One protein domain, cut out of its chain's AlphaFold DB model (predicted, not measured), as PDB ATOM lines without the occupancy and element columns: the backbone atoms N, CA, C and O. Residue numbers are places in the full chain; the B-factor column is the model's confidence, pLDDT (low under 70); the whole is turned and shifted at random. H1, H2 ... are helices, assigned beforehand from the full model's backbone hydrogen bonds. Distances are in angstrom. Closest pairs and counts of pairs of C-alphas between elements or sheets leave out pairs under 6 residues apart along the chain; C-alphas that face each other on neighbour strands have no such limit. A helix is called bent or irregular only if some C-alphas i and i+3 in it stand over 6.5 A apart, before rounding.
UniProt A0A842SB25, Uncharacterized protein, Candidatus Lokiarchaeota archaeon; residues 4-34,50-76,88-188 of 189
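What this domain is: This is residues 4 to 34, 50 to 76 and 88 to 188 of the 189 residues of an uncharacterized protein of Candidatus Lokiarchaeota archaeon (UniProt A0A842SB25). Five long helices stand in an up-and-down bundle: H2, H3 and H4, their centres in a triangle, make the core, with H2 crossing the other two steeply, while H1 packs on H3 at one side and H5 lies at the opposite side, on H2 and, near their link, on H4. The far end of H5 and the last residue, residues 183 to 188, stick out from the rest. The printed part has 159 residues, with five named helices in the order H1, H2, H3, H4, H5 and no named strand; the class is all helix. The whole is compact, with a radius of gyration of the C-alphas of 17.4 A, and the C-alphas span 50 by 41 by 28 A.

How they stand to each other: The first helix, H1, residues 4 to 28, touches H3, residues 93 to 120, with its residues 11 to 22 alone. Their closest C-alphas, those of Thr 22 and Val 108, are 6.9 A apart, and the two run the same way at a shallow tilt of 18 degrees. H1 is close to but not clearly touching H4, residues 130 to 156; the closest C-alphas, those of Ile 19 and Ser 134, are 6.9 A apart. H1 is apart from H2, residues 50 to 75, and from H5, residues 160 to 187. H2 touches H4 with its residues 50 to 62 alone, the same way at a steep tilt of 43 degrees; the closest C-alphas, those of Gly 57 and Trp 140, are 4.0 A apart. H2 touches H3 with its residues 57 to 65 alone, opposite ways at a steep tilt of 48 degrees, and the closest C-alphas, those of Phe 61 and Thr 103, are 5.6 A apart. H2 also touches H5, at a shallow tilt of 27 degrees, opposite ways, with the C-alphas of Leu 55 and Gly 175 the closest at 6.6 A. H3 and H4 form a helical hairpin at a shallow tilt of 29 degrees, its closest C-alphas being those of Ala 107 and Ile 137, 5.4 A apart. H4 and H5 form another, at a shallow tilt of 28 degrees; residues 151 to 154 of H4 touch residues 160 to 164 of H5, and the closest C-alphas, those of Met 154 and Tyr 160, are 4.6 A apart. H3 and H5 are apart. In the backbones of H1, H2, H4 and H5 every O i to N i+4 pair is within hydrogen-bond range; in H3, 22 of 24 are.

Where its parts are: H1 begins at C-alpha 4, at (-50.713, -21.158, 20.885), and is 36.2 A long from first to last C-alpha. H2 is 37.7 A long and begins at C-alpha 50, at (-31.100, -43.464, 20.012). H3 is 40.0 A long and has a kink of 34 degrees near residue 114; it is neither bent nor irregular, but only just: C-alphas 115 and 118 are 6.4 A apart. H4 is 38.8 A long. H5 is 39.6 A long and ends at C-alpha 187, at (-16.950, -51.748, 24.128).

The domain as a whole: The two C-alphas farthest apart, those of Ala 76 and Gly 188, are 52.8 A apart. Residues 35 to 49 are not printed, and C-alphas 34 and 50 are 20.3 A apart across that cut. Residues 77 to 87 are not printed either, with 9.9 A between C-alphas 76 and 88. Of the links that are printed whole, H3 to H4 is short and H4 to H5 is tight. The mean pLDDT of the printed part is 75.4; 53 residues are under 70, among them residues 4 to 34 and 175 to 188.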
ATOM      1  N   SER A   4     -51.569 -20.008  20.549       47.97
ATOM      2  CA  SER A   4     -50.713 -21.158  20.885       47.97
ATOM      3  C   SER A   4     -51.223 -22.498  20.330       47.97
ATOM      4  O   SER A   4     -50.413 -23.350  19.984       47.97
ATOM      5  N   THR A   5     -52.540 -22.680  20.179       56.03
ATOM      6  CA  THR A   5     -53.140 -23.919  19.652       56.03
ATOM      7  C   THR A   5     -52.853 -24.096  18.160       56.03
ATOM      8  O   THR A   5     -52.638 -25.208  17.698       56.03
ATOM      9  N   ILE A   6     -52.790 -22.995  17.402       65.31
ATOM     10  CA  ILE A   6     -52.472 -23.032  15.967       65.31
ATOM     11  C   ILE A   6     -51.024 -23.484  15.752       65.31
ATOM     12  O   ILE A   6     -50.776 -24.327  14.898       65.31
ATOM     13  N   TYR A   7     -50.074 -22.996  16.556       54.59
ATOM     14  CA  TYR A   7     -48.671 -23.410  16.439       54.59
ATOM     15  C   TYR A   7     -48.449 -24.878  16.814       54.59
ATOM     16  O   TYR A   7     -47.646 -25.544  16.174       54.59
ATOM     17  N   GLN A   8     -49.197 -25.406  17.787       52.16
ATOM     18  CA  GLN A   8     -49.169 -26.834  18.123       52.16
ATOM     19  C   GLN A   8     -49.688 -27.703  16.969       52.16
ATOM     20  O   GLN A   8     -49.104 -28.737  16.667       52.16
ATOM     21  N   ILE A   9     -50.746 -27.264  16.282       59.12
ATOM     22  CA  ILE A   9     -51.275 -27.961  15.099       59.12
ATOM     23  C   ILE A   9     -50.266 -27.909  13.946       59.12
ATOM     24  O   ILE A   9     -50.016 -28.925  13.308       59.12
ATOM     25  N   VAL A  10     -49.640 -26.753  13.704       66.50
ATOM     26  CA  VAL A  10     -48.590 -26.616  12.681       66.50
ATOM     27  C   VAL A  10     -47.394 -27.516  12.995       66.50
ATOM     28  O   VAL A  10     -46.899 -28.182  12.095       66.50
ATOM     29  N   LEU A  11     -46.972 -27.602  14.258       59.44
ATOM     30  CA  LEU A  11     -45.897 -28.495  14.697       59.44
ATOM     31  C   LEU A  11     -46.201 -29.964  14.359       59.44
ATOM     32  O   LEU A  11     -45.369 -30.650  13.770       59.44
ATOM     33  N   LEU A  12     -47.414 -30.429  14.677       54.75
ATOM     34  CA  LEU A  12     -47.862 -31.792  14.368       54.75
ATOM     35  C   LEU A  12     -47.914 -32.056  12.858       54.75
ATOM     36  O   LEU A  12     -47.537 -33.134  12.405       54.75
ATOM     37  N   LEU A  13     -48.343 -31.068  12.071       64.88
ATOM     38  CA  LEU A  13     -48.365 -31.170  10.613       64.88
ATOM     39  C   LEU A  13     -46.953 -31.220  10.022       64.88
ATOM     40  O   LEU A  13     -46.716 -31.991   9.099       64.88
ATOM     41  N   VAL A  14     -46.008 -30.450  10.561       63.28
ATOM     42  CA  VAL A  14     -44.611 -30.475  10.108       63.28
ATOM     43  C   VAL A  14     -43.944 -31.813  10.443       63.28
ATOM     44  O   VAL A  14     -43.247 -32.357   9.590       63.28
ATOM     45  N   LEU A  15     -44.213 -32.390  11.621       52.66
ATOM     46  CA  LEU A  15     -43.780 -33.756  11.959       52.66
ATOM     47  C   LEU A  15     -44.320 -34.783  10.959       52.66
ATOM     48  O   LEU A  15     -43.564 -35.602  10.440       52.66
ATOM     49  N   LEU A  16     -45.619 -34.714  10.654       54.31
ATOM     50  CA  LEU A  16     -46.264 -35.618   9.704       54.31
ATOM     51  C   LEU A  16     -45.674 -35.485   8.291       54.31
ATOM     52  O   LEU A  16     -45.403 -36.488   7.637       54.31
ATOM     53  N   VAL A  17     -45.443 -34.255   7.827       65.75
ATOM     54  CA  VAL A  17     -44.823 -33.987   6.520       65.75
ATOM     55  C   VAL A  17     -43.377 -34.478   6.485       65.75
ATOM     56  O   VAL A  17     -42.978 -35.071   5.487       65.75
ATOM     57  N   GLY A  18     -42.613 -34.300   7.567       55.47
ATOM     58  CA  GLY A  18     -41.258 -34.839   7.693       55.47
ATOM     59  C   GLY A  18     -41.228 -36.356   7.502       55.47
ATOM     60  O   GLY A  18     -40.473 -36.847   6.671       55.47
ATOM     61  N   ILE A  19     -42.126 -37.083   8.177       53.22
ATOM     62  CA  ILE A  19     -42.269 -38.543   8.027       53.22
ATOM     63  C   ILE A  19     -42.572 -38.923   6.569       53.22
ATOM     64  O   ILE A  19     -41.944 -39.825   6.018       53.22
ATOM     65  N   ILE A  20     -43.506 -38.221   5.920       60.97
ATOM     66  CA  ILE A  20     -43.890 -38.494   4.526       60.97
ATOM     67  C   ILE A  20     -42.718 -38.250   3.567       60.97
ATOM     68  O   ILE A  20     -42.470 -39.073   2.686       60.97
ATOM     69  N   ILE A  21     -41.979 -37.151   3.737       60.38
ATOM     70  CA  ILE A  21     -40.816 -36.826   2.900       60.38
ATOM     71  C   ILE A  21     -39.739 -37.901   3.038       60.38
ATOM     72  O   ILE A  21     -39.213 -38.354   2.025       60.38
ATOM     73  N   THR A  22     -39.454 -38.363   4.255       51.19
ATOM     74  CA  THR A  22     -38.475 -39.433   4.491       51.19
ATOM     75  C   THR A  22     -38.862 -40.724   3.767       51.19
ATOM     76  O   THR A  22     -38.027 -41.327   3.095       51.19
ATOM     77  N   VAL A  23     -40.144 -41.109   3.816       49.75
ATOM     78  CA  VAL A  23     -40.664 -42.281   3.086       49.75
ATOM     79  C   VAL A  23     -40.518 -42.110   1.568       49.75
ATOM     80  O   VAL A  23     -40.119 -43.046   0.876       49.75
ATOM     81  N   VAL A  24     -40.804 -40.918   1.038       58.88
ATOM     82  CA  VAL A  24     -40.690 -40.617  -0.400       58.88
ATOM     83  C   VAL A  24     -39.233 -40.612  -0.867       58.88
ATOM     84  O   VAL A  24     -38.929 -41.172  -1.916       58.88
ATOM     85  N   ILE A  25     -38.316 -40.021  -0.098       51.44
ATOM     86  CA  ILE A  25     -36.887 -39.994  -0.435       51.44
ATOM     87  C   ILE A  25     -36.315 -41.416  -0.432       51.44
ATOM     88  O   ILE A  25     -35.649 -41.796  -1.394       51.44
ATOM     89  N   ALA A  26     -36.635 -42.232   0.576       47.66
ATOM     90  CA  ALA A  26     -36.227 -43.637   0.613       47.66
ATOM     91  C   ALA A  26     -36.708 -44.407  -0.634       47.66
ATOM     92  O   ALA A  26     -35.929 -45.135  -1.249       47.66
ATOM     93  N   ALA A  27     -37.951 -44.165  -1.072       51.06
ATOM     94  CA  ALA A  27     -38.493 -44.742  -2.303       51.06
ATOM     95  C   ALA A  27     -37.712 -44.320  -3.563       51.06
ATOM     96  O   ALA A  27     -37.432 -45.151  -4.426       51.06
ATOM     97  N   LEU A  28     -37.368 -43.032  -3.679       52.25
ATOM     98  CA  LEU A  28     -36.737 -42.454  -4.873       52.25
ATOM     99  C   LEU A  28     -35.293 -42.919  -5.091       52.25
ATOM    100  O   LEU A  28     -34.868 -43.045  -6.237       52.25
ATOM    101  N   PHE A  29     -34.546 -43.199  -4.023       50.00
ATOM    102  CA  PHE A  29     -33.159 -43.672  -4.115       50.00
ATOM    103  C   PHE A  29     -33.034 -45.198  -4.234       50.00
ATOM    104  O   PHE A  29     -31.927 -45.730  -4.170       50.00
ATOM    105  N   GLY A  30     -34.150 -45.917  -4.406       46.00
ATOM    106  CA  GLY A  30     -34.148 -47.380  -4.462       46.00
ATOM    107  C   GLY A  30     -33.689 -48.028  -3.154       46.00
ATOM    108  O   GLY A  30     -33.336 -49.206  -3.149       46.00
ATOM    109  N   ILE A  31     -33.691 -47.268  -2.051       47.06
ATOM    110  CA  ILE A  31     -33.413 -47.790  -0.720       47.06
ATOM    111  C   ILE A  31     -34.635 -48.634  -0.353       47.06
ATOM    112  O   ILE A  31     -35.751 -48.106  -0.312       47.06
ATOM    113  N   PRO A  32     -34.481 -49.950  -0.137       45.81
ATOM    114  CA  PRO A  32     -35.609 -50.793   0.204       45.81
ATOM    115  C   PRO A  32     -36.216 -50.303   1.522       45.81
ATOM    116  O   PRO A  32     -35.671 -50.524   2.597       45.81
ATOM    117  N   ILE A  33     -37.387 -49.665   1.424       47.09
ATOM    118  CA  ILE A  33     -38.202 -49.230   2.569       47.09
ATOM    119  C   ILE A  33     -38.567 -50.456   3.420       47.09
ATOM    120  O   ILE A  33     -38.849 -50.369   4.598       47.09
ATOM    121  N   ILE A  34     -38.539 -51.662   2.871       42.78
ATOM    122  CA  ILE A  34     -38.606 -52.886   3.664       42.78
ATOM    123  C   ILE A  34     -37.538 -53.803   3.095       42.78
ATOM    124  O   ILE A  34     -37.604 -54.176   1.924       42.78
ATOM    125  N   SER A  50     -29.824 -44.158  19.787       79.06
ATOM    126  CA  SER A  50     -31.100 -43.464  20.012       79.06
ATOM    127  C   SER A  50     -31.030 -42.325  21.039       79.06
ATOM    128  O   SER A  50     -31.573 -41.239  20.819       79.06
ATOM    129  N   ILE A  51     -30.321 -42.496  22.160       80.94
ATOM    130  CA  ILE A  51     -30.166 -41.389  23.122       80.94
ATOM    131  C   ILE A  51     -29.237 -40.285  22.598       80.94
ATOM    132  O   ILE A  51     -29.441 -39.109  22.901       80.94
ATOM    133  N   GLY A  52     -28.260 -40.645  21.765       83.25
ATOM    134  CA  GLY A  52     -27.430 -39.702  21.023       83.25
ATOM    135  C   GLY A  52     -28.276 -38.823  20.107       83.25
ATOM    136  O   GLY A  52     -28.143 -37.607  20.153       83.25
ATOM    137  N   HIS A  53     -29.223 -39.402  19.370       89.12
ATOM    138  CA  HIS A  53     -30.158 -38.663  18.516       89.12
ATOM    139  C   HIS A  53     -31.001 -37.638  19.290       89.12
ATOM    140  O   HIS A  53     -31.109 -36.480  18.878       89.12
ATOM    141  N   LEU A  54     -31.510 -38.005  20.472       88.44
ATOM    142  CA  LEU A  54     -32.196 -37.068  21.373       88.44
ATOM    143  C   LEU A  54     -31.288 -35.895  21.786       88.44
ATOM    144  O   LEU A  54     -31.692 -34.730  21.729       88.44
ATOM    145  N   LEU A  55     -30.053 -36.193  22.198       85.75
ATOM    146  CA  LEU A  55     -29.074 -35.196  22.644       85.75
ATOM    147  C   LEU A  55     -28.594 -34.288  21.510       85.75
ATOM    148  O   LEU A  55     -28.445 -33.081  21.710       85.75
ATOM    149  N   VAL A  56     -28.394 -34.832  20.312       87.75
ATOM    150  CA  VAL A  56     -28.031 -34.050  19.127       87.75
ATOM    151  C   VAL A  56     -29.201 -33.161  18.709       87.75
ATOM    152  O   VAL A  56     -28.986 -31.987  18.418       87.75
ATOM    153  N   GLY A  57     -30.443 -33.646  18.792       90.62
ATOM    154  CA  GLY A  57     -31.638 -32.824  18.596       90.62
ATOM    155  C   GLY A  57     -31.702 -31.618  19.543       90.62
ATOM    156  O   GLY A  57     -31.956 -30.494  19.105       90.62
ATOM    157  N   LEU A  58     -31.404 -31.823  20.834       90.38
ATOM    158  CA  LEU A  58     -31.262 -30.729  21.808       90.38
ATOM    159  C   LEU A  58     -30.155 -29.745  21.374       90.38
ATOM    160  O   LEU A  58     -30.384 -28.537  21.298       90.38
ATOM    161  N   ALA A  59     -28.964 -30.257  21.063       86.19
ATOM    162  CA  ALA A  59     -27.798 -29.443  20.729       86.19
ATOM    163  C   ALA A  59     -27.997 -28.606  19.457       86.19
ATOM    164  O   ALA A  59     -27.689 -27.415  19.457       86.19
ATOM    165  N   ILE A  60     -28.548 -29.198  18.395       90.31
ATOM    166  CA  ILE A  60     -28.808 -28.518  17.121       90.31
ATOM    167  C   ILE A  60     -29.831 -27.401  17.298       90.31
ATOM    168  O   ILE A  60     -29.608 -26.300  16.788       90.31
ATOM    169  N   PHE A  61     -30.898 -27.634  18.069       93.62
ATOM    170  CA  PHE A  61     -31.851 -26.573  18.384       93.62
ATOM    171  C   PHE A  61     -31.158 -25.403  19.082       93.62
ATOM    172  O   PHE A  61     -31.287 -24.261  18.642       93.62
ATOM    173  N   ILE A  62     -30.418 -25.681  20.163       88.31
ATOM    174  CA  ILE A  62     -29.734 -24.648  20.949       88.31
ATOM    175  C   ILE A  62     -28.751 -23.888  20.060       88.31
ATOM    176  O   ILE A  62     -28.728 -22.660  20.089       88.31
ATOM    177  N   PHE A  63     -27.977 -24.591  19.237       85.88
ATOM    178  CA  PHE A  63     -27.007 -23.991  18.329       85.88
ATOM    179  C   PHE A  63     -27.670 -23.054  17.311       85.88
ATOM    180  O   PHE A  63     -27.306 -21.877  17.231       85.88
ATOM    181  N   ALA A  64     -28.689 -23.534  16.593       89.81
ATOM    182  CA  ALA A  64     -29.427 -22.737  15.614       89.81
ATOM    183  C   ALA A  64     -30.098 -21.519  16.266       89.81
ATOM    184  O   ALA A  64     -29.973 -20.396  15.768       89.81
ATOM    185  N   PHE A  65     -30.738 -21.727  17.421       90.25
ATOM    186  CA  PHE A  65     -31.330 -20.661  18.222       90.25
ATOM    187  C   PHE A  65     -30.292 -19.607  18.612       90.25
ATOM    188  O   PHE A  65     -30.557 -18.417  18.486       90.25
ATOM    189  N   THR A  66     -29.105 -20.020  19.051       85.19
ATOM    190  CA  THR A  66     -28.048 -19.110  19.515       85.19
ATOM    191  C   THR A  66     -27.562 -18.204  18.399       85.19
ATOM    192  O   THR A  66     -27.493 -16.990  18.582       85.19
ATOM    193  N   ILE A  67     -27.277 -18.772  17.224       87.31
ATOM    194  CA  ILE A  67     -26.850 -17.998  16.052       87.31
ATOM    195  C   ILE A  67     -27.938 -17.001  15.658       87.31
ATOM    196  O   ILE A  67     -27.657 -15.813  15.487       87.31
ATOM    197  N   GLY A  68     -29.184 -17.462  15.552       88.06
ATOM    198  CA  GLY A  68     -30.298 -16.604  15.167       88.06
ATOM    199  C   GLY A  68     -30.612 -15.524  16.206       88.06
ATOM    200  O   GLY A  68     -30.879 -14.378  15.848       88.06
ATOM    201  N   PHE A  69     -30.495 -15.843  17.495       86.69
ATOM    202  CA  PHE A  69     -30.666 -14.896  18.593       86.69
ATOM    203  C   PHE A  69     -29.585 -13.813  18.583       86.69
ATOM    204  O   PHE A  69     -29.917 -12.631  18.689       86.69
ATOM    205  N   ILE A  70     -28.312 -14.185  18.402       85.69
ATOM    206  CA  ILE A  70     -27.206 -13.228  18.251       85.69
ATOM    207  C   ILE A  70     -27.459 -12.339  17.034       85.69
ATOM    208  O   ILE A  70     -27.441 -11.117  17.153       85.69
ATOM    209  N   HIS A  71     -27.763 -12.935  15.879       86.19
ATOM    210  CA  HIS A  71     -28.002 -12.188  14.647       86.19
ATOM    211  C   HIS A  71     -29.144 -11.177  14.797       86.19
ATOM    212  O   HIS A  71     -28.974 -10.004  14.460       86.19
ATOM    213  N   LYS A  72     -30.281 -11.597  15.366       85.12
ATOM    214  CA  LYS A  72     -31.439 -10.732  15.634       85.12
ATOM    215  C   LYS A  72     -31.066  -9.556  16.534       85.12
ATOM    216  O   LYS A  72     -31.453  -8.429  16.254       85.12
ATOM    217  N   ASN A  73     -30.297  -9.802  17.591       82.31
ATOM    218  CA  ASN A  73     -29.945  -8.773  18.571       82.31
ATOM    219  C   ASN A  73     -28.803  -7.846  18.128       82.31
ATOM    220  O   ASN A  73     -28.683  -6.750  18.667       82.31
ATOM    221  N   VAL A  74     -27.991  -8.257  17.150       81.56
ATOM    222  CA  VAL A  74     -26.948  -7.412  16.540       81.56
ATOM    223  C   VAL A  74     -27.505  -6.550  15.405       81.56
ATOM    224  O   VAL A  74     -27.044  -5.431  15.209       81.56
ATOM    225  N   THR A  75     -28.481  -7.054  14.644       80.56
ATOM    226  CA  THR A  75     -28.990  -6.374  13.439       80.56
ATOM    227  C   THR A  75     -30.274  -5.582  13.654       80.56
ATOM    228  O   THR A  75     -30.558  -4.672  12.873       80.56
ATOM    229  N   ALA A  76     -31.066  -5.896  14.683       75.69
ATOM    230  CA  ALA A  76     -32.300  -5.167  14.929       75.69
ATOM    231  C   ALA A  76     -32.002  -3.707  15.315       75.69
ATOM    232  O   ALA A  76     -31.171  -3.459  16.196       75.69
ATOM    233  N   LEU A  88     -31.991  -6.866  25.250       75.62
ATOM    234  CA  LEU A  88     -32.111  -8.042  24.392       75.62
ATOM    235  C   LEU A  88     -33.579  -8.229  23.974       75.62
ATOM    236  O   LEU A  88     -34.484  -8.253  24.808       75.62
ATOM    237  N   ILE A  89     -33.804  -8.359  22.671       80.25
ATOM    238  CA  ILE A  89     -35.105  -8.620  22.068       80.25
ATOM    239  C   ILE A  89     -35.398 -10.115  22.239       80.25
ATOM    240  O   ILE A  89     -34.691 -10.945  21.650       80.25
ATOM    241  N   PRO A  90     -36.429 -10.492  23.015       79.69
ATOM    242  CA  PRO A  90     -36.770 -11.891  23.193       79.69
ATOM    243  C   PRO A  90     -37.219 -12.522  21.860       79.69
ATOM    244  O   PRO A  90     -37.762 -11.839  20.977       79.69
ATOM    245  N   PRO A  91     -36.984 -13.829  21.675       81.75
ATOM    246  CA  PRO A  91     -37.534 -14.562  20.545       81.75
ATOM    247  C   PRO A  91     -39.054 -14.664  20.681       81.75
ATOM    248  O   PRO A  91     -39.584 -14.826  21.783       81.75
ATOM    249  N   ASP A  92     -39.767 -14.587  19.562       83.38
ATOM    250  CA  ASP A  92     -41.189 -14.916  19.549       83.38
ATOM    251  C   ASP A  92     -41.403 -16.426  19.313       83.38
ATOM    252  O   ASP A  92     -40.471 -17.203  19.087       83.38
ATOM    253  N   ALA A  93     -42.654 -16.885  19.390       79.88
ATOM    254  CA  ALA A  93     -42.966 -18.296  19.163       79.88
ATOM    255  C   ALA A  93     -42.641 -18.765  17.730       79.88
ATOM    256  O   ALA A  93     -42.420 -19.958  17.522       79.88
ATOM    257  N   LYS A  94     -42.621 -17.851  16.748       84.19
ATOM    258  CA  LYS A  94     -42.333 -18.169  15.344       84.19
ATOM    259  C   LYS A  94     -40.838 -18.377  15.138       84.19
ATOM    260  O   LYS A  94     -40.466 -19.339  14.475       84.19
ATOM    261  N   ASP A  95     -40.013 -17.541  15.765       86.06
ATOM    262  CA  ASP A  95     -38.558 -17.677  15.800       86.06
ATOM    263  C   ASP A  95     -38.184 -19.052  16.356       86.06
ATOM    264  O   ASP A  95     -37.431 -19.802  15.743       86.06
ATOM    265  N   LEU A  96     -38.768 -19.438  17.492       88.69
ATOM    266  CA  LEU A  96     -38.458 -20.735  18.086       88.69
ATOM    267  C   LEU A  96     -38.981 -21.916  17.258       88.69
ATOM    268  O   LEU A  96     -38.307 -22.942  17.179       88.69
ATOM    269  N   LEU A  97     -40.155 -21.791  16.629       89.94
ATOM    270  CA  LEU A  97     -40.656 -22.817  15.711       89.94
ATOM    271  C   LEU A  97     -39.701 -23.006  14.525       89.94
ATOM    272  O   LEU A  97     -39.426 -24.142  14.159       89.94
ATOM    273  N   LEU A  98     -39.153 -21.923  13.969       92.06
ATOM    274  CA  LEU A  98     -38.170 -21.988  12.886       92.06
ATOM    275  C   LEU A  98     -36.938 -22.815  13.284       92.06
ATOM    276  O   LEU A  98     -36.547 -23.709  12.537       92.06
ATOM    277  N   TYR A  99     -36.353 -22.576  14.462       93.19
ATOM    278  CA  TYR A  99     -35.181 -23.344  14.916       93.19
ATOM    279  C   TYR A  99     -35.502 -24.819  15.183       93.19
ATOM    280  O   TYR A  99     -34.673 -25.700  14.944       93.19
ATOM    281  N   TRP A 100     -36.731 -25.116  15.603       93.75
ATOM    282  CA  TRP A 100     -37.197 -26.494  15.707       93.75
ATOM    283  C   TRP A 100     -37.341 -27.158  14.327       93.75
ATOM    284  O   TRP A 100     -36.884 -28.284  14.143       93.75
ATOM    285  N   VAL A 101     -37.872 -26.449  13.325       91.56
ATOM    286  CA  VAL A 101     -37.934 -26.945  11.936       91.56
ATOM    287  C   VAL A 101     -36.533 -27.205  11.377       91.56
ATOM    288  O   VAL A 101     -36.320 -28.222  10.724       91.56
ATOM    289  N   ILE A 102     -35.557 -26.341  11.678       90.75
ATOM    290  CA  ILE A 102     -34.147 -26.572  11.319       90.75
ATOM    291  C   ILE A 102     -33.632 -27.876  11.946       90.75
ATOM    292  O   ILE A 102     -32.940 -28.642  11.278       90.75
ATOM    293  N   THR A 103     -34.009 -28.166  13.195       93.25
ATOM    294  CA  THR A 103     -33.639 -29.422  13.872       93.25
ATOM    295  C   THR A 103     -34.225 -30.637  13.153       93.25
ATOM    296  O   THR A 103     -33.492 -31.581  12.878       93.25
ATOM    297  N   LEU A 104     -35.508 -30.592  12.772       92.56
ATOM    298  CA  LEU A 104     -36.153 -31.653  11.988       92.56
ATOM    299  C   LEU A 104     -35.465 -31.866  10.631       92.56
ATOM    300  O   LEU A 104     -35.180 -33.001  10.262       92.56
ATOM    301  N   ILE A 105     -35.186 -30.791   9.888       89.62
ATOM    302  CA  ILE A 105     -34.504 -30.891   8.588       89.62
ATOM    303  C   ILE A 105     -33.121 -31.520   8.770       89.62
ATOM    304  O   ILE A 105     -32.745 -32.406   8.008       89.62
ATOM    305  N   THR A 106     -32.385 -31.098   9.800       91.19
ATOM    306  CA  THR A 106     -31.061 -31.652  10.110       91.19
ATOM    307  C   THR A 106     -31.148 -33.134  10.466       91.19
ATOM    308  O   THR A 106     -30.302 -33.892  10.012       91.19
ATOM    309  N   ALA A 107     -32.183 -33.561  11.197       91.94
ATOM    310  CA  ALA A 107     -32.415 -34.969  11.514       91.94
ATOM    311  C   ALA A 107     -32.622 -35.812  10.249       91.94
ATOM    312  O   ALA A 107     -31.963 -36.826  10.065       91.94
ATOM    313  N   VAL A 108     -33.475 -35.352   9.327       88.62
ATOM    314  CA  VAL A 108     -33.699 -36.047   8.048       88.62
ATOM    315  C   VAL A 108     -32.407 -36.107   7.230       88.62
ATOM    316  O   VAL A 108     -32.076 -37.150   6.677       88.62
ATOM    317  N   VAL A 109     -31.654 -35.005   7.156       83.88
ATOM    318  CA  VAL A 109     -30.359 -34.980   6.456       83.88
ATOM    319  C   VAL A 109     -29.359 -35.927   7.114       83.88
ATOM    320  O   VAL A 109     -28.629 -36.609   6.398       83.88
ATOM    321  N   TRP A 110     -29.330 -35.995   8.445       90.88
ATOM    322  CA  TRP A 110     -28.458 -36.904   9.179       90.88
ATOM    323  C   TRP A 110     -28.760 -38.361   8.836       90.88
ATOM    324  O   TRP A 110     -27.840 -39.067   8.444       90.88
ATOM    325  N   GLU A 111     -30.028 -38.773   8.857       88.06
ATOM    326  CA  GLU A 111     -30.427 -40.133   8.471       88.06
ATOM    327  C   GLU A 111     -30.000 -40.492   7.048       88.06
ATOM    328  O   GLU A 111     -29.551 -41.609   6.784       88.06
ATOM    329  N   LEU A 112     -30.091 -39.533   6.121       83.50
ATOM    330  CA  LEU A 112     -29.610 -39.722   4.755       83.50
ATOM    331  C   LEU A 112     -28.090 -39.879   4.719       83.50
ATOM    332  O   LEU A 112     -27.600 -40.775   4.041       83.50
ATOM    333  N   VAL A 113     -27.336 -39.041   5.434       79.31
ATOM    334  CA  VAL A 113     -25.868 -39.141   5.522       79.31
ATOM    335  C   VAL A 113     -25.449 -40.462   6.163       79.31
ATOM    336  O   VAL A 113     -24.533 -41.123   5.674       79.31
ATOM    337  N   GLU A 114     -26.133 -40.875   7.221       82.56
ATOM    338  CA  GLU A 114     -25.864 -42.105   7.951       82.56
ATOM    339  C   GLU A 114     -26.119 -43.343   7.083       82.56
ATOM    340  O   GLU A 114     -25.235 -44.188   6.918       82.56
ATOM    341  N   ASN A 115     -27.275 -43.402   6.423       83.38
ATOM    342  CA  ASN A 115     -27.648 -44.522   5.562       83.38
ATOM    343  C   ASN A 115     -27.029 -44.471   4.158       83.38
ATOM    344  O   ASN A 115     -27.254 -45.379   3.366       83.38
ATOM    345  N   THR A 116     -26.239 -43.449   3.824       76.69
ATOM    346  CA  THR A 116     -25.511 -43.392   2.546       76.69
ATOM    347  C   THR A 116     -24.011 -43.298   2.771       76.69
ATOM    348  O   THR A 116     -23.299 -44.282   2.590       76.69
ATOM    349  N   LEU A 117     -23.512 -42.137   3.193       67.75
ATOM    350  CA  LEU A 117     -22.090 -41.860   3.331       67.75
ATOM    351  C   LEU A 117     -21.437 -42.754   4.385       67.75
ATOM    352  O   LEU A 117     -20.411 -43.358   4.082       67.75
ATOM    353  N   LEU A 118     -22.015 -42.861   5.589       74.75
ATOM    354  CA  LEU A 118     -21.406 -43.664   6.661       74.75
ATOM    355  C   LEU A 118     -21.403 -45.155   6.322       74.75
ATOM    356  O   LEU A 118     -20.442 -45.851   6.656       74.75
ATOM    357  N   TYR A 119     -22.427 -45.627   5.610       75.31
ATOM    358  CA  TYR A 119     -22.454 -46.982   5.069       75.31
ATOM    359  C   TYR A 119     -21.375 -47.192   3.994       75.31
ATOM    360  O   TYR A 119     -20.609 -48.152   4.062       75.31
ATOM    361  N   LEU A 120     -21.242 -46.264   3.038       68.38
ATOM    362  CA  LEU A 120     -20.263 -46.349   1.943       68.38
ATOM    363  C   LEU A 120     -18.808 -46.379   2.428       68.38
ATOM    364  O   LEU A 120     -17.988 -47.081   1.841       68.38
ATOM    365  N   ILE A 121     -18.480 -45.634   3.486       70.19
ATOM    366  CA  ILE A 121     -17.125 -45.614   4.066       70.19
ATOM    367  C   ILE A 121     -16.895 -46.730   5.099       70.19
ATOM    368  O   ILE A 121     -15.830 -46.781   5.712       70.19
ATOM    369  N   GLY A 122     -17.879 -47.611   5.316       74.12
ATOM    370  CA  GLY A 122     -17.778 -48.753   6.229       74.12
ATOM    371  C   GLY A 122     -17.819 -48.402   7.720       74.12
ATOM    372  O   GLY A 122     -17.540 -49.266   8.547       74.12
ATOM    373  N   VAL A 123     -18.170 -47.161   8.077       74.44
ATOM    374  CA  VAL A 123     -18.394 -46.752   9.478       74.44
ATOM    375  C   VAL A 123     -19.704 -47.341   9.995       74.44
ATOM    376  O   VAL A 123     -19.766 -47.806  11.132       74.44
ATOM    377  N   LYS A 124     -20.740 -47.373   9.151       79.12
ATOM    378  CA  LYS A 124     -22.010 -48.035   9.441       79.12
ATOM    379  C   LYS A 124     -22.064 -49.390   8.742       79.12
ATOM    380  O   LYS A 124     -21.849 -49.489   7.541       79.12
ATOM    381  N   THR A 125     -22.372 -50.444   9.494       78.88
ATOM    382  CA  THR A 125     -22.314 -51.829   8.992       78.88
ATOM    383  C   THR A 125     -23.656 -52.375   8.502       78.88
ATOM    384  O   THR A 125     -23.693 -53.445   7.900       78.88
ATOM    385  N   LYS A 126     -24.770 -51.696   8.800       81.50
ATOM    386  CA  LYS A 126     -26.137 -52.129   8.467       81.50
ATOM    387  C   LYS A 126     -26.971 -50.934   8.030       81.50
ATOM    388  O   LYS A 126     -26.804 -49.862   8.595       81.50
ATOM    389  N   PHE A 127     -27.874 -51.137   7.076       82.50
ATOM    390  CA  PHE A 127     -28.881 -50.126   6.756       82.50
ATOM    391  C   PHE A 127     -29.942 -50.079   7.840       82.50
ATOM    392  O   PHE A 127     -30.290 -51.110   8.422       82.50
ATOM    393  N   ASP A 128     -30.512 -48.911   8.057       81.06
ATOM    394  CA  ASP A 128     -31.644 -48.761   8.948       81.06
ATOM    395  C   ASP A 128     -32.938 -49.115   8.233       81.06
ATOM    396  O   ASP A 128     -33.196 -48.744   7.087       81.06
ATOM    397  N   SER A 129     -33.787 -49.853   8.936       81.00
ATOM    398  CA  SER A 129     -35.179 -49.993   8.526       81.00
ATOM    399  C   SER A 129     -35.900 -48.648   8.675       81.00
ATOM    400  O   SER A 129     -35.515 -47.841   9.520       81.00
ATOM    401  N   PRO A 130     -37.027 -48.408   7.981       81.25
ATOM    402  CA  PRO A 130     -37.778 -47.173   8.184       81.25
ATOM    403  C   PRO A 130     -38.281 -47.001   9.605       81.25
ATOM    404  O   PRO A 130     -38.544 -45.877  10.005       81.25
ATOM    405  N   ILE A 131     -38.457 -48.092  10.357       79.38
ATOM    406  CA  ILE A 131     -38.843 -48.016  11.766       79.38
ATOM    407  C   ILE A 131     -37.715 -47.369  12.571       79.38
ATOM    408  O   ILE A 131     -37.994 -46.482  13.373       79.38
ATOM    409  N   ASN A 132     -36.469 -47.783  12.340       84.25
ATOM    410  CA  ASN A 132     -35.295 -47.205  12.987       84.25
ATOM    411  C   ASN A 132     -35.107 -45.738  12.547       84.25
ATOM    412  O   ASN A 132     -35.271 -44.861  13.388       84.25
ATOM    413  N   ILE A 133     -35.048 -45.463  11.234       86.88
ATOM    414  CA  ILE A 133     -34.973 -44.095  10.669       86.88
ATOM    415  C   ILE A 133     -36.060 -43.176  11.251       86.88
ATOM    416  O   ILE A 133     -35.811 -42.037  11.647       86.88
ATOM    417  N   SER A 134     -37.309 -43.653  11.300       83.88
ATOM    418  CA  SER A 134     -38.422 -42.852  11.823       83.88
ATOM    419  C   SER A 134     -38.277 -42.600  13.318       83.88
ATOM    420  O   SER A 134     -38.645 -41.525  13.789       83.88
ATOM    421  N   THR A 135     -37.772 -43.578  14.069       83.69
ATOM    422  CA  THR A 135     -37.583 -43.434  15.514       83.69
ATOM    423  C   THR A 135     -36.443 -42.476  15.818       83.69
ATOM    424  O   THR A 135     -36.606 -41.612  16.679       83.69
ATOM    425  N   ASP A 136     -35.356 -42.528  15.058       90.19
ATOM    426  CA  ASP A 136     -34.228 -41.622  15.233       90.19
ATOM    427  C   ASP A 136     -34.641 -40.185  14.910       90.19
ATOM    428  O   ASP A 136     -34.519 -39.310  15.771       90.19
ATOM    429  N   ILE A 137     -35.310 -39.935  13.776       91.00
ATOM    430  CA  ILE A 137     -35.886 -38.608  13.464       91.00
ATOM    431  C   ILE A 137     -36.828 -38.128  14.575       91.00
ATOM    432  O   ILE A 137     -36.777 -36.957  14.967       91.00
ATOM    433  N   LEU A 138     -37.688 -39.005  15.101       89.88
ATOM    434  CA  LEU A 138     -38.578 -38.658  16.211       89.88
ATOM    435  C   LEU A 138     -37.789 -38.256  17.459       89.88
ATOM    436  O   LEU A 138     -38.140 -37.262  18.095       89.88
ATOM    437  N   LEU A 139     -36.715 -38.968  17.795       90.94
ATOM    438  CA  LEU A 139     -35.865 -38.656  18.941       90.94
ATOM    439  C   LEU A 139     -35.142 -37.318  18.768       90.94
ATOM    440  O   LEU A 139     -35.186 -36.498  19.687       90.94
ATOM    441  N   TRP A 140     -34.596 -37.021  17.585       94.00
ATOM    442  CA  TRP A 140     -34.074 -35.683  17.272       94.00
ATOM    443  C   TRP A 140     -35.136 -34.598  17.485       94.00
ATOM    444  O   TRP A 140     -34.884 -33.574  18.128       94.00
ATOM    445  N   CYS A 141     -36.348 -34.824  16.975       90.31
ATOM    446  CA  CYS A 141     -37.450 -33.870  17.077       90.31
ATOM    447  C   CYS A 141     -37.898 -33.640  18.520       90.31
ATOM    448  O   CYS A 141     -38.188 -32.499  18.892       90.31
ATOM    449  N   LEU A 142     -37.949 -34.699  19.332       89.44
ATOM    450  CA  LEU A 142     -38.248 -34.622  20.762       89.44
ATOM    451  C   LEU A 142     -37.161 -33.851  21.512       89.44
ATOM    452  O   LEU A 142     -37.483 -33.023  22.362       89.44
ATOM    453  N   GLY A 143     -35.893 -34.055  21.155       91.12
ATOM    454  CA  GLY A 143     -34.772 -33.309  21.719       91.12
ATOM    455  C   GLY A 143     -34.867 -31.816  21.409       91.12
ATOM    456  O   GLY A 143     -34.828 -30.972  22.310       91.12
ATOM    457  N   GLY A 144     -35.103 -31.478  20.140       92.88
ATOM    458  CA  GLY A 144     -35.334 -30.097  19.724       92.88
ATOM    459  C   GLY A 144     -36.559 -29.480  20.400       92.88
ATOM    460  O   GLY A 144     -36.522 -28.321  20.810       92.88
ATOM    461  N   LEU A 145     -37.642 -30.246  20.569       88.12
ATOM    462  CA  LEU A 145     -38.863 -29.785  21.240       88.12
ATOM    463  C   LEU A 145     -38.631 -29.532  22.736       88.12
ATOM    464  O   LEU A 145     -39.143 -28.557  23.287       88.12
ATOM    465  N   GLY A 146     -37.828 -30.375  23.386       87.38
ATOM    466  CA  GLY A 146     -37.378 -30.166  24.758       87.38
ATOM    467  C   GLY A 146     -36.615 -28.849  24.896       87.38
ATOM    468  O   GLY A 146     -36.962 -28.024  25.742       87.38
ATOM    469  N   SER A 147     -35.646 -28.600  24.010       90.19
ATOM    470  CA  SER A 147     -34.907 -27.328  23.997       90.19
ATOM    471  C   SER A 147     -35.803 -26.132  23.700       90.19
ATOM    472  O   SER A 147     -35.668 -25.094  24.347       90.19
ATOM    473  N   TRP A 148     -36.756 -26.273  22.780       89.81
ATOM    474  CA  TRP A 148     -37.758 -25.252  22.480       89.81
ATOM    475  C   TRP A 148     -38.555 -24.857  23.724       89.81
ATOM    476  O   TRP A 148     -38.668 -23.670  24.044       89.81
ATOM    477  N   TYR A 149     -39.066 -25.848  24.456       84.25
ATOM    478  CA  TYR A 149     -39.876 -25.625  25.650       84.25
ATOM    479  C   TYR A 149     -39.066 -24.971  26.769       84.25
ATOM    480  O   TYR A 149     -39.497 -23.978  27.354       84.25
ATOM    481  N   ILE A 150     -37.860 -25.477  27.028       84.31
ATOM    482  CA  ILE A 150     -36.967 -24.906  28.035       84.31
ATOM    483  C   ILE A 150     -36.569 -23.473  27.665       84.31
ATOM    484  O   ILE A 150     -36.603 -22.593  28.523       84.31
ATOM    485  N   THR A 151     -36.288 -23.202  26.389       85.75
ATOM    486  CA  THR A 151     -35.980 -21.848  25.902       85.75
ATOM    487  C   THR A 151     -37.165 -20.901  26.116       85.75
ATOM    488  O   THR A 151     -36.973 -19.795  26.612       85.75
ATOM    489  N   GLN A 152     -38.402 -21.332  25.838       82.06
ATOM    490  CA  GLN A 152     -39.603 -20.547  26.175       82.06
ATOM    491  C   GLN A 152     -39.671 -20.216  27.671       82.06
ATOM    492  O   GLN A 152     -39.878 -19.058  28.034       82.06
ATOM    493  N   LEU A 153     -39.459 -21.204  28.545       78.19
ATOM    494  CA  LEU A 153     -39.471 -20.988  29.996       78.19
ATOM    495  C   LEU A 153     -38.362 -20.036  30.456       78.19
ATOM    496  O   LEU A 153     -38.586 -19.226  31.355       78.19
ATOM    497  N   MET A 154     -37.185 -20.090  29.828       80.00
ATOM    498  CA  MET A 154     -36.083 -19.180  30.137       80.00
ATOM    499  C   MET A 154     -36.472 -17.732  29.894       80.00
ATOM    500  O   MET A 154     -36.273 -16.924  30.788       80.00
ATOM    501  N   PHE A 155     -37.078 -17.405  28.753       76.50
ATOM    502  CA  PHE A 155     -37.476 -16.023  28.450       76.50
ATOM    503  C   PHE A 155     -38.668 -15.516  29.277       76.50
ATOM    504  O   PHE A 155     -38.943 -14.318  29.275       76.50
ATOM    505  N   ILE A 156     -39.343 -16.393  30.026       71.12
ATOM    506  CA  ILE A 156     -40.307 -16.002  31.067       71.12
ATOM    507  C   ILE A 156     -39.580 -15.629  32.378       71.12
ATOM    508  O   ILE A 156     -40.105 -14.863  33.187       71.12
ATOM    509  N   SER A 157     -38.360 -16.131  32.596       64.75
ATOM    510  CA  SER A 157     -37.548 -15.866  33.786       64.75
ATOM    511  C   SER A 157     -36.760 -14.556  33.683       64.75
ATOM    512  O   SER A 157     -36.191 -14.218  32.646       64.75
ATOM    513  N   LYS A 158     -36.637 -13.839  34.807       67.19
ATOM    514  CA  LYS A 158     -35.781 -12.642  34.918       67.19
ATOM    515  C   LYS A 158     -34.281 -12.966  34.830       67.19
ATOM    516  O   LYS A 158     -33.497 -12.078  34.516       67.19
ATOM    517  N   ASP A 159     -33.899 -14.227  35.042       65.19
ATOM    518  CA  ASP A 159     -32.510 -14.715  35.043       65.19
ATOM    519  C   ASP A 159     -32.179 -15.589  33.817       65.19
ATOM    520  O   ASP A 159     -31.318 -16.471  33.878       65.19
ATOM    521  N   TYR A 160     -32.869 -15.373  32.694       71.50
ATOM    522  CA  TYR A 160     -32.828 -16.234  31.503       71.50
ATOM    523  C   TYR A 160     -31.415 -16.609  31.025       71.50
ATOM    524  O   TYR A 160     -31.189 -17.761  30.669       71.50
ATOM    525  N   ILE A 161     -30.444 -15.688  31.087       69.00
ATOM    526  CA  ILE A 161     -29.046 -15.945  30.695       69.00
ATOM    527  C   ILE A 161     -28.398 -17.014  31.585       69.00
ATOM    528  O   ILE A 161     -27.741 -17.927  31.088       69.00
ATOM    529  N   ARG A 162     -28.586 -16.930  32.909       68.38
ATOM    530  CA  ARG A 162     -28.013 -17.908  33.851       68.38
ATOM    531  C   ARG A 162     -28.636 -19.280  33.648       68.38
ATOM    532  O   ARG A 162     -27.916 -20.274  33.601       68.38
ATOM    533  N   VAL A 163     -29.960 -19.322  33.492       71.12
ATOM    534  CA  VAL A 163     -30.684 -20.573  33.243       71.12
ATOM    535  C   VAL A 163     -30.203 -21.195  31.931       71.12
ATOM    536  O   VAL A 163     -29.916 -22.390  31.911       71.12
ATOM    537  N   TYR A 164     -30.029 -20.393  30.872       71.56
ATOM    538  CA  TYR A 164     -29.519 -20.828  29.567       71.56
ATOM    539  C   TYR A 164     -28.144 -21.500  29.661       71.56
ATOM    540  O   TYR A 164     -27.975 -22.617  29.168       71.56
ATOM    541  N   TYR A 165     -27.182 -20.884  30.358       69.38
ATOM    542  CA  TYR A 165     -25.861 -21.490  30.545       69.38
ATOM    543  C   TYR A 165     -25.909 -22.775  31.373       69.38
ATOM    544  O   TYR A 165     -25.282 -23.761  30.992       69.38
ATOM    545  N   ILE A 166     -26.674 -22.797  32.470       74.12
ATOM    546  CA  ILE A 166     -26.829 -24.000  33.304       74.12
ATOM    547  C   ILE A 166     -27.419 -25.146  32.479       74.12
ATOM    548  O   ILE A 166     -26.919 -26.266  32.536       74.12
ATOM    549  N   TYR A 167     -28.438 -24.866  31.672       76.56
ATOM    550  CA  TYR A 167     -29.061 -25.857  30.803       76.56
ATOM    551  C   TYR A 167     -28.094 -26.410  29.751       76.56
ATOM    552  O   TYR A 167     -27.996 -27.625  29.589       76.56
ATOM    553  N   GLY A 168     -27.334 -25.537  29.083       72.00
ATOM    554  CA  GLY A 168     -26.304 -25.955  28.132       72.00
ATOM    555  C   GLY A 168     -25.233 -26.839  28.779       72.00
ATOM    556  O   GLY A 168     -24.881 -27.879  28.227       72.00
ATOM    557  N   ILE A 169     -24.770 -26.473  29.980       73.50
ATOM    558  CA  ILE A 169     -23.784 -27.253  30.744       73.50
ATOM    559  C   ILE A 169     -24.349 -28.622  31.136       73.50
ATOM    560  O   ILE A 169     -23.668 -29.627  30.952       73.50
ATOM    561  N   ILE A 170     -25.586 -28.691  31.639       75.69
ATOM    562  CA  ILE A 170     -26.226 -29.964  32.009       75.69
ATOM    563  C   ILE A 170     -26.350 -30.878  30.790       75.69
ATOM    564  O   ILE A 170     -26.001 -32.051  30.886       75.69
ATOM    565  N   ASN A 171     -26.783 -30.352  29.642       72.94
ATOM    566  CA  ASN A 171     -26.889 -31.141  28.413       72.94
ATOM    567  C   ASN A 171     -25.525 -31.652  27.940       72.94
ATOM    568  O   ASN A 171     -25.408 -32.818  27.564       72.94
ATOM    569  N   LEU A 172     -24.487 -30.813  27.999       73.06
ATOM    570  CA  LEU A 172     -23.125 -31.217  27.653       73.06
ATOM    571  C   LEU A 172     -22.626 -32.334  28.580       73.06
ATOM    572  O   LEU A 172     -22.114 -33.345  28.105       73.06
ATOM    573  N   LEU A 173     -22.811 -32.180  29.894       71.88
ATOM    574  CA  LEU A 173     -22.421 -33.186  30.882       71.88
ATOM    575  C   LEU A 173     -23.206 -34.486  30.712       71.88
ATOM    576  O   LEU A 173     -22.606 -35.555  30.762       71.88
ATOM    577  N   MET A 174     -24.517 -34.415  30.465       72.00
ATOM    578  CA  MET A 174     -25.327 -35.594  30.154       72.00
ATOM    579  C   MET A 174     -24.809 -36.305  28.910       72.00
ATOM    580  O   MET A 174     -24.660 -37.521  28.944       72.00
ATOM    581  N   GLY A 175     -24.473 -35.568  27.849       69.25
ATOM    582  CA  GLY A 175     -23.891 -36.148  26.643       69.25
ATOM    583  C   GLY A 175     -22.565 -36.856  26.906       69.25
ATOM    584  O   GLY A 175     -22.395 -37.994  26.481       69.25
ATOM    585  N   VAL A 176     -21.663 -36.236  27.670       69.06
ATOM    586  CA  VAL A 176     -20.375 -36.842  28.049       69.06
ATOM    587  C   VAL A 176     -20.572 -38.087  28.912       69.06
ATOM    588  O   VAL A 176     -19.979 -39.123  28.630       69.06
ATOM    589  N   VAL A 177     -21.417 -38.017  29.945       69.62
ATOM    590  CA  VAL A 177     -21.683 -39.155  30.838       69.62
ATOM    591  C   VAL A 177     -22.313 -40.305  30.068       69.62
ATOM    592  O   VAL A 177     -21.878 -41.438  30.228       69.62
ATOM    593  N   ILE A 178     -23.292 -40.030  29.207       68.81
ATOM    594  CA  ILE A 178     -23.930 -41.051  28.376       68.81
ATOM    595  C   ILE A 178     -22.899 -41.663  27.429       68.81
ATOM    596  O   ILE A 178     -22.765 -42.878  27.397       68.81
ATOM    597  N   PHE A 179     -22.101 -40.853  26.735       66.62
ATOM    598  CA  PHE A 179     -21.080 -41.366  25.824       66.62
ATOM    599  C   PHE A 179     -20.036 -42.238  26.538       66.62
ATOM    600  O   PHE A 179     -19.675 -43.295  26.030       66.62
ATOM    601  N   ILE A 180     -19.589 -41.843  27.735       67.44
ATOM    602  CA  ILE A 180     -18.629 -42.618  28.534       67.44
ATOM    603  C   ILE A 180     -19.270 -43.892  29.083       67.44
ATOM    604  O   ILE A 180     -18.717 -44.969  28.898       67.44
ATOM    605  N   VAL A 181     -20.418 -43.792  29.759       66.25
ATOM    606  CA  VAL A 181     -21.081 -44.936  30.409       66.25
ATOM    607  C   VAL A 181     -21.513 -45.952  29.369       66.25
ATOM    608  O   VAL A 181     -21.210 -47.134  29.496       66.25
ATOM    609  N   PHE A 182     -22.196 -45.507  28.321       60.25
ATOM    610  CA  PHE A 182     -22.657 -46.411  27.286       60.25
ATOM    611  C   PHE A 182     -21.479 -46.901  26.436       60.25
ATOM    612  O   PHE A 182     -21.374 -48.104  26.218       60.25
ATOM    613  N   GLY A 183     -20.532 -46.039  26.050       59.75
ATOM    614  CA  GLY A 183     -19.310 -46.469  25.358       59.75
ATOM    615  C   GLY A 183     -18.539 -47.544  26.133       59.75
ATOM    616  O   GLY A 183     -18.118 -48.538  25.546       59.75
ATOM    617  N   TYR A 184     -18.438 -47.403  27.457       61.59
ATOM    618  CA  TYR A 184     -17.852 -48.404  28.349       61.59
ATOM    619  C   TYR A 184     -18.637 -49.727  28.341       61.59
ATOM    620  O   TYR A 184     -18.051 -50.789  28.143       61.59
ATOM    621  N   LEU A 185     -19.968 -49.672  28.477       57.03
ATOM    622  CA  LEU A 185     -20.834 -50.859  28.470       57.03
ATOM    623  C   LEU A 185     -20.844 -51.604  27.126       57.03
ATOM    624  O   LEU A 185     -21.018 -52.820  27.103       57.03
ATOM    625  N   THR A 186     -20.681 -50.894  26.009       56.34
ATOM    626  CA  THR A 186     -20.755 -51.474  24.659       56.34
ATOM    627  C   THR A 186     -19.408 -51.975  24.149       56.34
ATOM    628  O   THR A 186     -19.378 -52.965  23.422       56.34
ATOM    629  N   LEU A 187     -18.300 -51.335  24.533       60.62
ATOM    630  CA  LEU A 187     -16.950 -51.748  24.128       60.62
ATOM    631  C   LEU A 187     -16.311 -52.767  25.085       60.62
ATOM    632  O   LEU A 187     -15.316 -53.383  24.713       60.62
ATOM    633  N   GLY A 188     -16.896 -52.985  26.267       45.66
ATOM    634  CA  GLY A 188     -16.562 -54.110  27.142       45.66
ATOM    635  C   GLY A 188     -15.140 -54.079  27.705       45.66
ATOM    636  O   GLY A 188     -14.422 -55.071  27.577       45.66
TER     637      GLY A 188